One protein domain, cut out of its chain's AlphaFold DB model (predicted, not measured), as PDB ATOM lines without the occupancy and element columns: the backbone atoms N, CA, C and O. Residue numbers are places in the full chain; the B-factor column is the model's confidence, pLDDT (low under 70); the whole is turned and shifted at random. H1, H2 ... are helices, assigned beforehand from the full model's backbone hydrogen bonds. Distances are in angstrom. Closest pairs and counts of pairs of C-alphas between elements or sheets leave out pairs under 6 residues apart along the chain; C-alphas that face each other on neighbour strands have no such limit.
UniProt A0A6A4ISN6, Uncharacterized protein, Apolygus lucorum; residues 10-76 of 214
ATOM      1  N   ASN A  10     148.667 120.713 202.971       81.62
ATOM      2  CA  ASN A  10     149.364 120.361 204.212       81.62
ATOM      3  C   ASN A  10     150.403 121.412 204.626       81.62
ATOM      4  O   ASN A  10     150.519 121.748 205.805       81.62
ATOM      5  N   LYS A  11     151.168 121.945 203.665       79.69
ATOM      6  CA  LYS A  11     152.162 122.984 203.949       79.69
ATOM      7  C   LYS A  11     151.486 124.314 204.282       79.69
ATOM      8  O   LYS A  11     151.934 124.991 205.202       79.69
ATOM      9  N   LEU A  12     150.420 124.667 203.566       84.81
ATOM     10  CA  LEU A  12     149.671 125.896 203.814       84.81
ATOM     11  C   LEU A  12     148.981 125.864 205.185       84.81
ATOM     12  O   LEU A  12     149.107 126.821 205.939       84.81
ATOM     13  N   ASN A  13     148.364 124.740 205.559       86.50
ATOM     14  CA  ASN A  13     147.791 124.523 206.889       86.50
ATOM     15  C   ASN A  13     148.823 124.706 207.997       86.50
ATOM     16  O   ASN A  13     148.554 125.409 208.964       86.50
ATOM     17  N   ARG A  14     150.027 124.148 207.831       84.62
ATOM     18  CA  ARG A  14     151.109 124.335 208.804       84.62
ATOM     19  C   ARG A  14     151.466 125.811 208.982       84.62
ATOM     20  O   ARG A  14     151.543 126.282 210.109       84.62
ATOM     21  N   ILE A  15     151.607 126.549 207.878       82.81
ATOM     22  CA  ILE A  15     151.872 127.995 207.908       82.81
ATOM     23  C   ILE A  15     150.723 128.745 208.606       82.81
ATOM     24  O   ILE A  15     150.989 129.592 209.456       82.81
ATOM     25  N   ARG A  16     149.453 128.420 208.310       86.56
ATOM     26  CA  ARG A  16     148.280 129.025 208.973       86.56
ATOM     27  C   ARG A  16     148.308 128.790 210.488       86.56
ATOM     28  O   ARG A  16     148.151 129.742 211.248       86.56
ATOM     29  N   THR A  17     148.531 127.548 210.925       86.44
ATOM     30  CA  THR A  17     148.607 127.181 212.349       86.44
ATOM     31  C   THR A  17     149.741 127.910 213.060       86.44
ATOM     32  O   THR A  17     149.552 128.423 214.164       86.44
ATOM     33  N   ASP A  18     150.903 128.002 212.420       82.94
ATOM     34  CA  ASP A  18     152.058 128.677 212.994       82.94
ATOM     35  C   ASP A  18     151.797 130.179 213.190       82.94
ATOM     36  O   ASP A  18     152.076 130.722 214.259       82.94
ATOM     37  N   ILE A  19     151.198 130.847 212.197       82.69
ATOM     38  CA  ILE A  19     150.866 132.276 212.300       82.69
ATOM     39  C   ILE A  19     149.759 132.513 213.332       82.69
ATOM     40  O   ILE A  19     149.845 133.464 214.107       82.69
ATOM     41  N   GLN A  20     148.744 131.644 213.394       86.56
ATOM     42  CA  GLN A  20     147.722 131.712 214.442       86.56
ATOM     43  C   GLN A  20     148.355 131.627 215.832       86.56
ATOM     44  O   GLN A  20     147.958 132.369 216.726       86.56
ATOM     45  N   THR A  21     149.342 130.750 216.006       85.81
ATOM     46  CA  THR A  21     150.024 130.550 217.289       85.81
ATOM     47  C   THR A  21     150.856 131.771 217.685       85.81
ATOM     48  O   THR A  21     150.836 132.172 218.843       85.81
ATOM     49  N   GLU A  22     151.568 132.387 216.738       81.44
ATOM     50  CA  GLU A  22     152.462 133.521 217.026       81.44
ATOM     51  C   GLU A  22     151.736 134.868 217.111       81.44
ATOM     52  O   GLU A  22     152.092 135.711 217.930       81.44
ATOM     53  N   CYS A  23     150.720 135.086 216.275       82.56
ATOM     54  CA  CYS A  23     150.054 136.383 216.143       82.56
ATOM     55  C   CYS A  23     148.655 136.425 216.773       82.56
ATOM     56  O   CYS A  23     148.031 137.486 216.765       82.56
ATOM     57  N   ASN A  24     148.129 135.289 217.251       83.62
ATOM     58  CA  ASN A  24     146.740 135.118 217.692       83.62
ATOM     59  C   ASN A  24     145.698 135.591 216.653       83.62
ATOM     60  O   ASN A  24     144.642 136.122 216.996       83.62
ATOM     61  N   LYS A  25     146.012 135.431 215.360       82.19
ATOM     62  CA  LYS A  25     145.174 135.858 214.229       82.19
ATOM     63  C   LYS A  25     144.912 134.708 213.270       82.19
ATOM     64  O   LYS A  25     145.851 134.054 212.818       82.19
ATOM     65  N   THR A  26     143.647 134.534 212.897       82.00
ATOM     66  CA  THR A  26     143.237 133.494 211.949       82.00
ATOM     67  C   THR A  26     143.388 133.994 210.526       82.00
ATOM     68  O   THR A  26     142.833 135.026 210.156       82.00
ATOM     69  N   ILE A  27     144.143 133.246 209.725       81.69
ATOM     70  CA  ILE A  27     144.374 133.539 208.312       81.69
ATOM     71  C   ILE A  27     143.589 132.540 207.467       81.69
ATOM     72  O   ILE A  27     143.769 131.331 207.601       81.69
ATOM     73  N   LEU A  28     142.752 133.061 206.568       85.25
ATOM     74  CA  LEU A  28     141.851 132.284 205.709       85.25
ATOM     75  C   LEU A  28     142.358 132.136 204.262       85.25
ATOM     76  O   LEU A  28     141.573 131.878 203.363       85.25
ATOM     77  N   ILE A  29     143.667 132.287 204.031       85.06
ATOM     78  CA  ILE A  29     144.269 132.187 202.690       85.06
ATOM     79  C   ILE A  29     144.201 130.748 202.189       85.06
ATOM     80  O   ILE A  29     144.779 129.871 202.823       85.06
ATOM     81  N   THR A  30     143.587 130.514 201.037       88.31
ATOM     82  CA  THR A  30     143.439 129.235 200.323       88.31
ATOM     83  C   THR A  30     144.585 128.971 199.333       88.31
ATOM     84  O   THR A  30     145.318 129.882 198.953       88.31
ATOM     85  N   VAL A  31     144.754 127.717 198.883       86.62
ATOM     86  CA  VAL A  31     145.743 127.380 197.833       86.62
ATOM     87  C   VAL A  31     145.445 128.128 196.531       86.62
ATOM     88  O   VAL A  31     146.366 128.649 195.910       86.62
ATOM     89  N   GLN A  32     144.168 128.252 196.162       86.81
ATOM     90  CA  GLN A  32     143.747 128.998 194.973       86.81
ATOM     91  C   GLN A  32     144.138 130.474 195.056       86.81
ATOM     92  O   GLN A  32     144.631 131.027 194.079       86.81
ATOM     93  N   GLU A  33     143.991 131.115 196.216       86.44
ATOM     94  CA  GLU A  33     144.430 132.504 196.390       86.44
ATOM     95  C   GLU A  33     145.951 132.649 196.268       86.44
ATOM     96  O   GLU A  33     146.418 133.626 195.688       86.44
ATOM     97  N   VAL A  34     146.734 131.669 196.736       86.06
ATOM     98  CA  VAL A  34     148.196 131.656 196.536       86.06
ATOM     99  C   VAL A  34     148.552 131.531 195.052       86.06
ATOM    100  O   VAL A  34     149.446 132.231 194.574       86.06
ATOM    101  N   GLU A  35     147.848 130.676 194.311       85.56
ATOM    102  CA  GLU A  35     148.043 130.510 192.867       85.56
ATOM    103  C   GLU A  35     147.669 131.778 192.091       85.56
ATOM    104  O   GLU A  35     148.428 132.213 191.222       85.56
ATOM    105  N   VAL A  36     146.537 132.403 192.431       85.94
ATOM    106  CA  VAL A  36     146.105 133.685 191.857       85.94
ATOM    107  C   VAL A  36     147.143 134.760 192.156       85.94
ATOM    108  O   VAL A  36     147.614 135.421 191.234       85.94
ATOM    109  N   PHE A  37     147.574 134.891 193.412       84.44
ATOM    110  CA  PHE A  37     148.582 135.872 193.809       84.44
ATOM    111  C   PHE A  37     149.886 135.689 193.025       84.44
ATOM    112  O   PHE A  37     150.458 136.658 192.528       84.44
ATOM    113  N   TYR A  38     150.337 134.445 192.848       83.88
ATOM    114  CA  TYR A  38     151.517 134.160 192.041       83.88
ATOM    115  C   TYR A  38     151.310 134.465 190.555       83.88
ATOM    116  O   TYR A  38     152.226 134.964 189.911       83.88
ATOM    117  N   ARG A  39     150.135 134.188 189.988       82.75
ATOM    118  CA  ARG A  39     149.858 134.495 188.581       82.75
ATOM    119  C   ARG A  39     149.887 135.999 188.310       82.75
ATOM    120  O   ARG A  39     150.486 136.411 187.321       82.75
ATOM    121  N   GLU A  40     149.277 136.793 189.186       84.69
ATOM    122  CA  GLU A  40     149.183 138.245 188.999       84.69
ATOM    123  C   GLU A  40     150.508 138.959 189.320       84.69
ATOM    124  O   GLU A  40     150.891 139.898 188.627       84.69
ATOM    125  N   LEU A  41     151.243 138.512 190.347       80.00
ATOM    126  CA  LEU A  41     152.431 139.222 190.846       80.00
ATOM    127  C   LEU A  41     153.759 138.527 190.535       80.00
ATOM    128  O   LEU A  41     154.810 139.164 190.559       80.00
ATOM    129  N   GLY A  42     153.748 137.232 190.225       77.00
ATOM    130  CA  GLY A  42     154.961 136.436 190.024       77.00
ATOM    131  C   GLY A  42     155.774 136.840 188.797       77.00
ATOM    132  O   GLY A  42     156.971 136.587 188.770       77.00
ATOM    133  N   ASN A  43     155.153 137.503 187.819       77.62
ATOM    134  CA  ASN A  43     155.850 138.071 186.661       77.62
ATOM    135  C   ASN A  43     156.415 139.475 186.925       77.62
ATOM    136  O   ASN A  43     157.199 139.971 186.123       77.62
ATOM    137  N   ILE A  44     155.998 140.120 188.018       84.31
ATOM    138  CA  ILE A  44     156.462 141.457 188.405       84.31
ATOM    139  C   ILE A  44     157.754 141.346 189.217       84.31
ATOM    140  O   ILE A  44     158.587 142.243 189.160       84.31
ATOM    141  N   ILE A  45     157.929 140.255 189.969       86.00
ATOM    142  CA  ILE A  45     159.108 140.025 190.812       86.00
ATOM    143  C   ILE A  45     160.170 139.261 190.019       86.00
ATOM    144  O   ILE A  45     159.940 138.124 189.615       86.00
ATOM    145  N   ASP A  46     161.350 139.854 189.855       87.69
ATOM    146  CA  ASP A  46     162.486 139.262 189.150       87.69
ATOM    147  C   ASP A  46     163.807 139.456 189.913       87.69
ATOM    148  O   ASP A  46     163.857 140.026 191.004       87.69
ATOM    149  N   HIS A  47     164.914 138.976 189.343       85.06
ATOM    150  CA  HIS A  47     166.237 139.082 189.965       85.06
ATOM    151  C   HIS A  47     166.738 140.519 190.201       85.06
ATOM    152  O   HIS A  47     167.702 140.689 190.949       85.06
ATOM    153  N   THR A  48     166.148 141.530 189.554       87.94
ATOM    154  CA  THR A  48     166.556 142.939 189.663       87.94
ATOM    155  C   THR A  48     165.845 143.654 190.807       87.94
ATOM    156  O   THR A  48     166.438 144.516 191.453       87.94
ATOM    157  N   ASN A  49     164.597 143.275 191.103       89.75
ATOM    158  CA  ASN A  49     163.777 143.938 192.119       89.75
ATOM    159  C   ASN A  49     163.483 143.076 193.361       89.75
ATOM    160  O   ASN A  49     163.106 143.623 194.403       89.75
ATOM    161  N   ALA A  50     163.714 141.759 193.300       88.75
ATOM    162  CA  ALA A  50     163.425 140.837 194.397       88.75
ATOM    163  C   ALA A  50     164.132 141.231 195.698       88.75
ATOM    164  O   ALA A  50     163.533 141.116 196.763       88.75
ATOM    165  N   GLN A  51     165.360 141.759 195.631       90.75
ATOM    166  CA  GLN A  51     166.068 142.238 196.819       90.75
ATOM    167  C   GLN A  51     165.272 143.314 197.563       90.75
ATOM    168  O   GLN A  51     165.079 143.215 198.775       90.75
ATOM    169  N   VAL A  52     164.813 144.339 196.843       90.62
ATOM    170  CA  VAL A  52     164.080 145.469 197.426       90.62
ATOM    171  C   VAL A  52     162.764 144.977 198.024       90.62
ATOM    172  O   VAL A  52     162.446 145.294 199.171       90.62
ATOM    173  N   ILE A  53     162.039 144.141 197.278       89.44
ATOM    174  CA  ILE A  53     160.736 143.611 197.685       89.44
ATOM    175  C   ILE A  53     160.869 142.713 198.918       89.44
ATOM    176  O   ILE A  53     160.189 142.940 199.916       89.44
ATOM    177  N   LEU A  54     161.767 141.723 198.891       88.19
ATOM    178  CA  LEU A  54     161.948 140.781 199.998       88.19
ATOM    179  C   LEU A  54     162.500 141.465 201.246       88.19
ATOM    180  O   LEU A  54     162.061 141.146 202.345       88.19
ATOM    181  N   THR A  55     163.389 142.450 201.096       88.81
ATOM    182  CA  THR A  55     163.880 143.234 202.240       88.81
ATOM    183  C   THR A  55     162.751 144.050 202.871       88.81
ATOM    184  O   THR A  55     162.624 144.089 204.097       88.81
ATOM    185  N   GLY A  56     161.902 144.678 202.050       88.69
ATOM    186  CA  GLY A  56     160.722 145.401 202.525       88.69
ATOM    187  C   GLY A  56     159.732 144.483 203.242       88.69
ATOM    188  O   GLY A  56     159.280 144.799 204.343       88.69
ATOM    189  N   LEU A  57     159.449 143.312 202.664       87.25
ATOM    190  CA  LEU A  57     158.592 142.297 203.276       87.25
ATOM    191  C   LEU A  57     159.181 141.780 204.590       87.25
ATOM    192  O   LEU A  57     158.482 141.800 205.595       87.25
ATOM    193  N   SER A  58     160.455 141.383 204.620       87.06
ATOM    194  CA  SER A  58     161.131 140.875 205.825       87.06
ATOM    195  C   SER A  58     161.078 141.904 206.963       87.06
ATOM    196  O   SER A  58     160.681 141.575 208.083       87.06
ATOM    197  N   ARG A  59     161.336 143.189 206.667       87.31
ATOM    198  CA  ARG A  59     161.219 144.286 207.643       87.31
ATOM    199  C   ARG A  59     159.795 144.461 208.169       87.31
ATOM    200  O   ARG A  59     159.612 144.610 209.373       87.31
ATOM    201  N   ASN A  60     158.794 144.439 207.292       85.69
ATOM    202  CA  ASN A  60     157.397 144.578 207.706       85.69
ATOM    203  C   ASN A  60     156.942 143.377 208.544       85.69
ATOM    204  O   ASN A  60     156.299 143.560 209.574       85.69
ATOM    205  N   MET A  61     157.319 142.159 208.145       83.44
ATOM    206  CA  MET A  61     156.971 140.919 208.844       83.44
ATOM    207  C   MET A  61     157.644 140.805 210.210       83.44
ATOM    208  O   MET A  61     157.039 140.248 211.123       83.44
ATOM    209  N   ALA A  62     158.840 141.378 210.388       79.19
ATOM    210  CA  ALA A  62     159.538 141.415 211.673       79.19
ATOM    211  C   ALA A  62     158.693 142.026 212.805       79.19
ATOM    212  O   ALA A  62     158.842 141.628 213.956       79.19
ATOM    213  N   ASN A  63     157.784 142.948 212.473       79.12
ATOM    214  CA  ASN A  63     156.888 143.589 213.438       79.12
ATOM    215  C   ASN A  63     155.681 142.717 213.822       79.12
ATOM    216  O   ASN A  63     154.973 143.046 214.770       79.12
ATOM    217  N   PHE A  64     155.418 141.633 213.085       78.81
ATOM    218  CA  PHE A  64     154.241 140.782 213.275       78.81
ATOM    219  C   PHE A  64     154.597 139.369 213.740       78.81
ATOM    220  O   PHE A  64     153.958 138.855 214.653       78.81
ATOM    221  N   SER A  65     155.582 138.727 213.106       81.19
ATOM    222  CA  SER A  65     156.002 137.359 213.423       81.19
ATOM    223  C   SER A  65     157.440 137.111 212.975       81.19
ATOM    224  O   SER A  65     157.817 137.329 211.817       81.19
ATOM    225  N   LEU A  66     158.234 136.565 213.897       80.19
ATOM    226  CA  LEU A  66     159.590 136.111 213.612       80.19
ATOM    227  C   LEU A  66     159.591 135.016 212.538       80.19
ATOM    228  O   LEU A  66     160.454 135.018 211.664       80.19
ATOM    229  N   ARG A  67     158.620 134.100 212.554       79.12
ATOM    230  CA  ARG A  67     158.554 133.011 211.573       79.12
ATOM    231  C   ARG A  67     158.179 133.486 210.179       79.12
ATOM    232  O   ARG A  67     158.729 132.970 209.207       79.12
ATOM    233  N   LEU A  68     157.297 134.478 210.061       79.31
ATOM    234  CA  LEU A  68     157.010 135.113 208.774       79.31
ATOM    235  C   LEU A  68     158.268 135.760 208.199       79.31
ATOM    236  O   LEU A  68     158.582 135.536 207.031       79.31
ATOM    237  N   ARG A  69     159.033 136.473 209.035       84.00
ATOM    238  CA  ARG A  69     160.335 137.021 208.640       84.00
ATOM    239  C   ARG A  69     161.282 135.922 208.155       84.00
ATOM    240  O   ARG A  69     161.756 135.986 207.029       84.00
ATOM    241  N   LEU A  70     161.471 134.869 208.953       80.94
ATOM    242  CA  LEU A  70     162.335 133.740 208.594       80.94
ATOM    243  C   LEU A  70     161.881 133.036 207.309       80.94
ATOM    244  O   LEU A  70     162.715 132.577 206.540       80.94
ATOM    245  N   THR A  71     160.577 132.964 207.045       80.88
ATOM    246  CA  THR A  71     160.044 132.377 205.806       80.88
ATOM    247  C   THR A  71     160.409 133.223 204.585       80.88
ATOM    248  O   THR A  71     160.745 132.670 203.538       80.88
ATOM    249  N   VAL A  72     160.376 134.555 204.713       83.50
ATOM    250  CA  VAL A  72     160.843 135.477 203.665       83.50
ATOM    251  C   VAL A  72     162.354 135.342 203.476       83.50
ATOM    252  O   VAL A  72     162.817 135.225 202.344       83.50
ATOM    253  N   ASP A  73     163.116 135.272 204.565       81.88
ATOM    254  CA  ASP A  73     164.573 135.120 204.507       81.88
ATOM    255  C   ASP A  73     164.973 133.767 203.881       81.88
ATOM    256  O   ASP A  73     165.908 133.697 203.087       81.88
ATOM    257  N   GLN A  74     164.214 132.695 204.137       78.12
ATOM    258  CA  GLN A  74     164.379 131.387 203.482       78.12
ATOM    259  C   GLN A  74     164.027 131.397 201.987       78.12
ATOM    260  O   GLN A  74     164.409 130.474 201.264       78.12
ATOM    261  N   ALA A  75     163.279 132.394 201.504       80.88
ATOM    262  CA  ALA A  75     162.992 132.537 200.079       80.88
ATOM    263  C   ALA A  75     164.202 133.079 199.299       80.88
ATOM    264  O   ALA A  75     164.280 132.887 198.082       80.88
ATOM    265  N   ILE A  76     165.165 133.710 199.982       82.81
ATOM    266  CA  ILE A  76     166.461 134.088 199.407       82.81
ATOM    267  C   ILE A  76     167.164 132.811 198.927       82.81
ATOM    268  O   ILE A  76     167.053 131.766 199.562       82.81
TER     269      ILE A  76
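AT A GLANCE: This is residues 10 to 76 of the 214 residues of an uncharacterized protein of Apolygus lucorum (UniProt A0A6A4ISN6). Four helices stand round an open middle as a loose frame: H1 makes one end, H2 one long side, and the helical hairpin of H3 and H4 the opposite long side, while the link from H2 to H3 runs across the other end. The contacts between the sides are few, and H2 touches no helix. The printed part has 67 residues with four named helices, H1, H2, H3 and H4 in that order along the chain, and no named strand; the class is all helix, with 46 residues in the helices. By its radius of gyration of the C-alphas, 12.7 A, the whole is only just compact, close to loose, and the C-alphas span 35 by 26 by 15 A.

HOW THE PARTS SIT: H1, residues 10 to 23, and H2, residues 31 to 41, are close but not clearly touching; their closest C-alphas, those of Leu 12 and Val 31, are 7.3 A apart. Their lines are about perpendicular, at 86 degrees. H1 only just touches H4, residues 66 to 73, with 3 pairs of C-alphas within 8 A, and it does so with residues 18 to 19 alone. The closest C-alphas of these two are those of Ile 19 and Leu 68, 7.6 A apart, and the helices run opposite ways at a steep tilt of 47 degrees. H3, residues 50 to 62, touches H4 with 14 pairs of C-alphas within 8 A, the closest being those of Ser 58 and Arg 69, at 4.8 A. H3 and H4 run opposite ways at a shallow tilt of 5 degrees and form a helical hairpin. H1 and H3 are apart, H2 and H4 are apart, and H2 and H3 are apart too. In H1, H2, H3 and H4 every backbone O i to N i+4 pair is within hydrogen-bond range.

IN THESE COORDINATES: H1 runs from Asn 10, with its C-alpha at (149.364, 120.361, 204.212), to Cys 23, and measures 20.0 A from first to last C-alpha. H2 runs from Val 31, with its C-alpha at (145.743, 127.380, 197.833), to Leu 41, over 15.3 A. H3 runs from Ala 50 to Ala 62, over 17.7 A. H4 runs from Leu 66 to Asp 73, over 10.4 A, and C-alpha 73 is at (164.573, 135.120, 204.507).

THE WHOLE: The two C-alphas farthest apart are those of Asn 24 and Thr 48, at 35.2 A. Residues 35 to 44, of which 35 to 41 belong to H2, stand free. The printed part has no cut. The link from H3 to H4 is tight, those from H1 to H2 and from H2 to H3 are short, and no link is long. The mean pLDDT of the printed part is 84.1, and no printed residue is under 70.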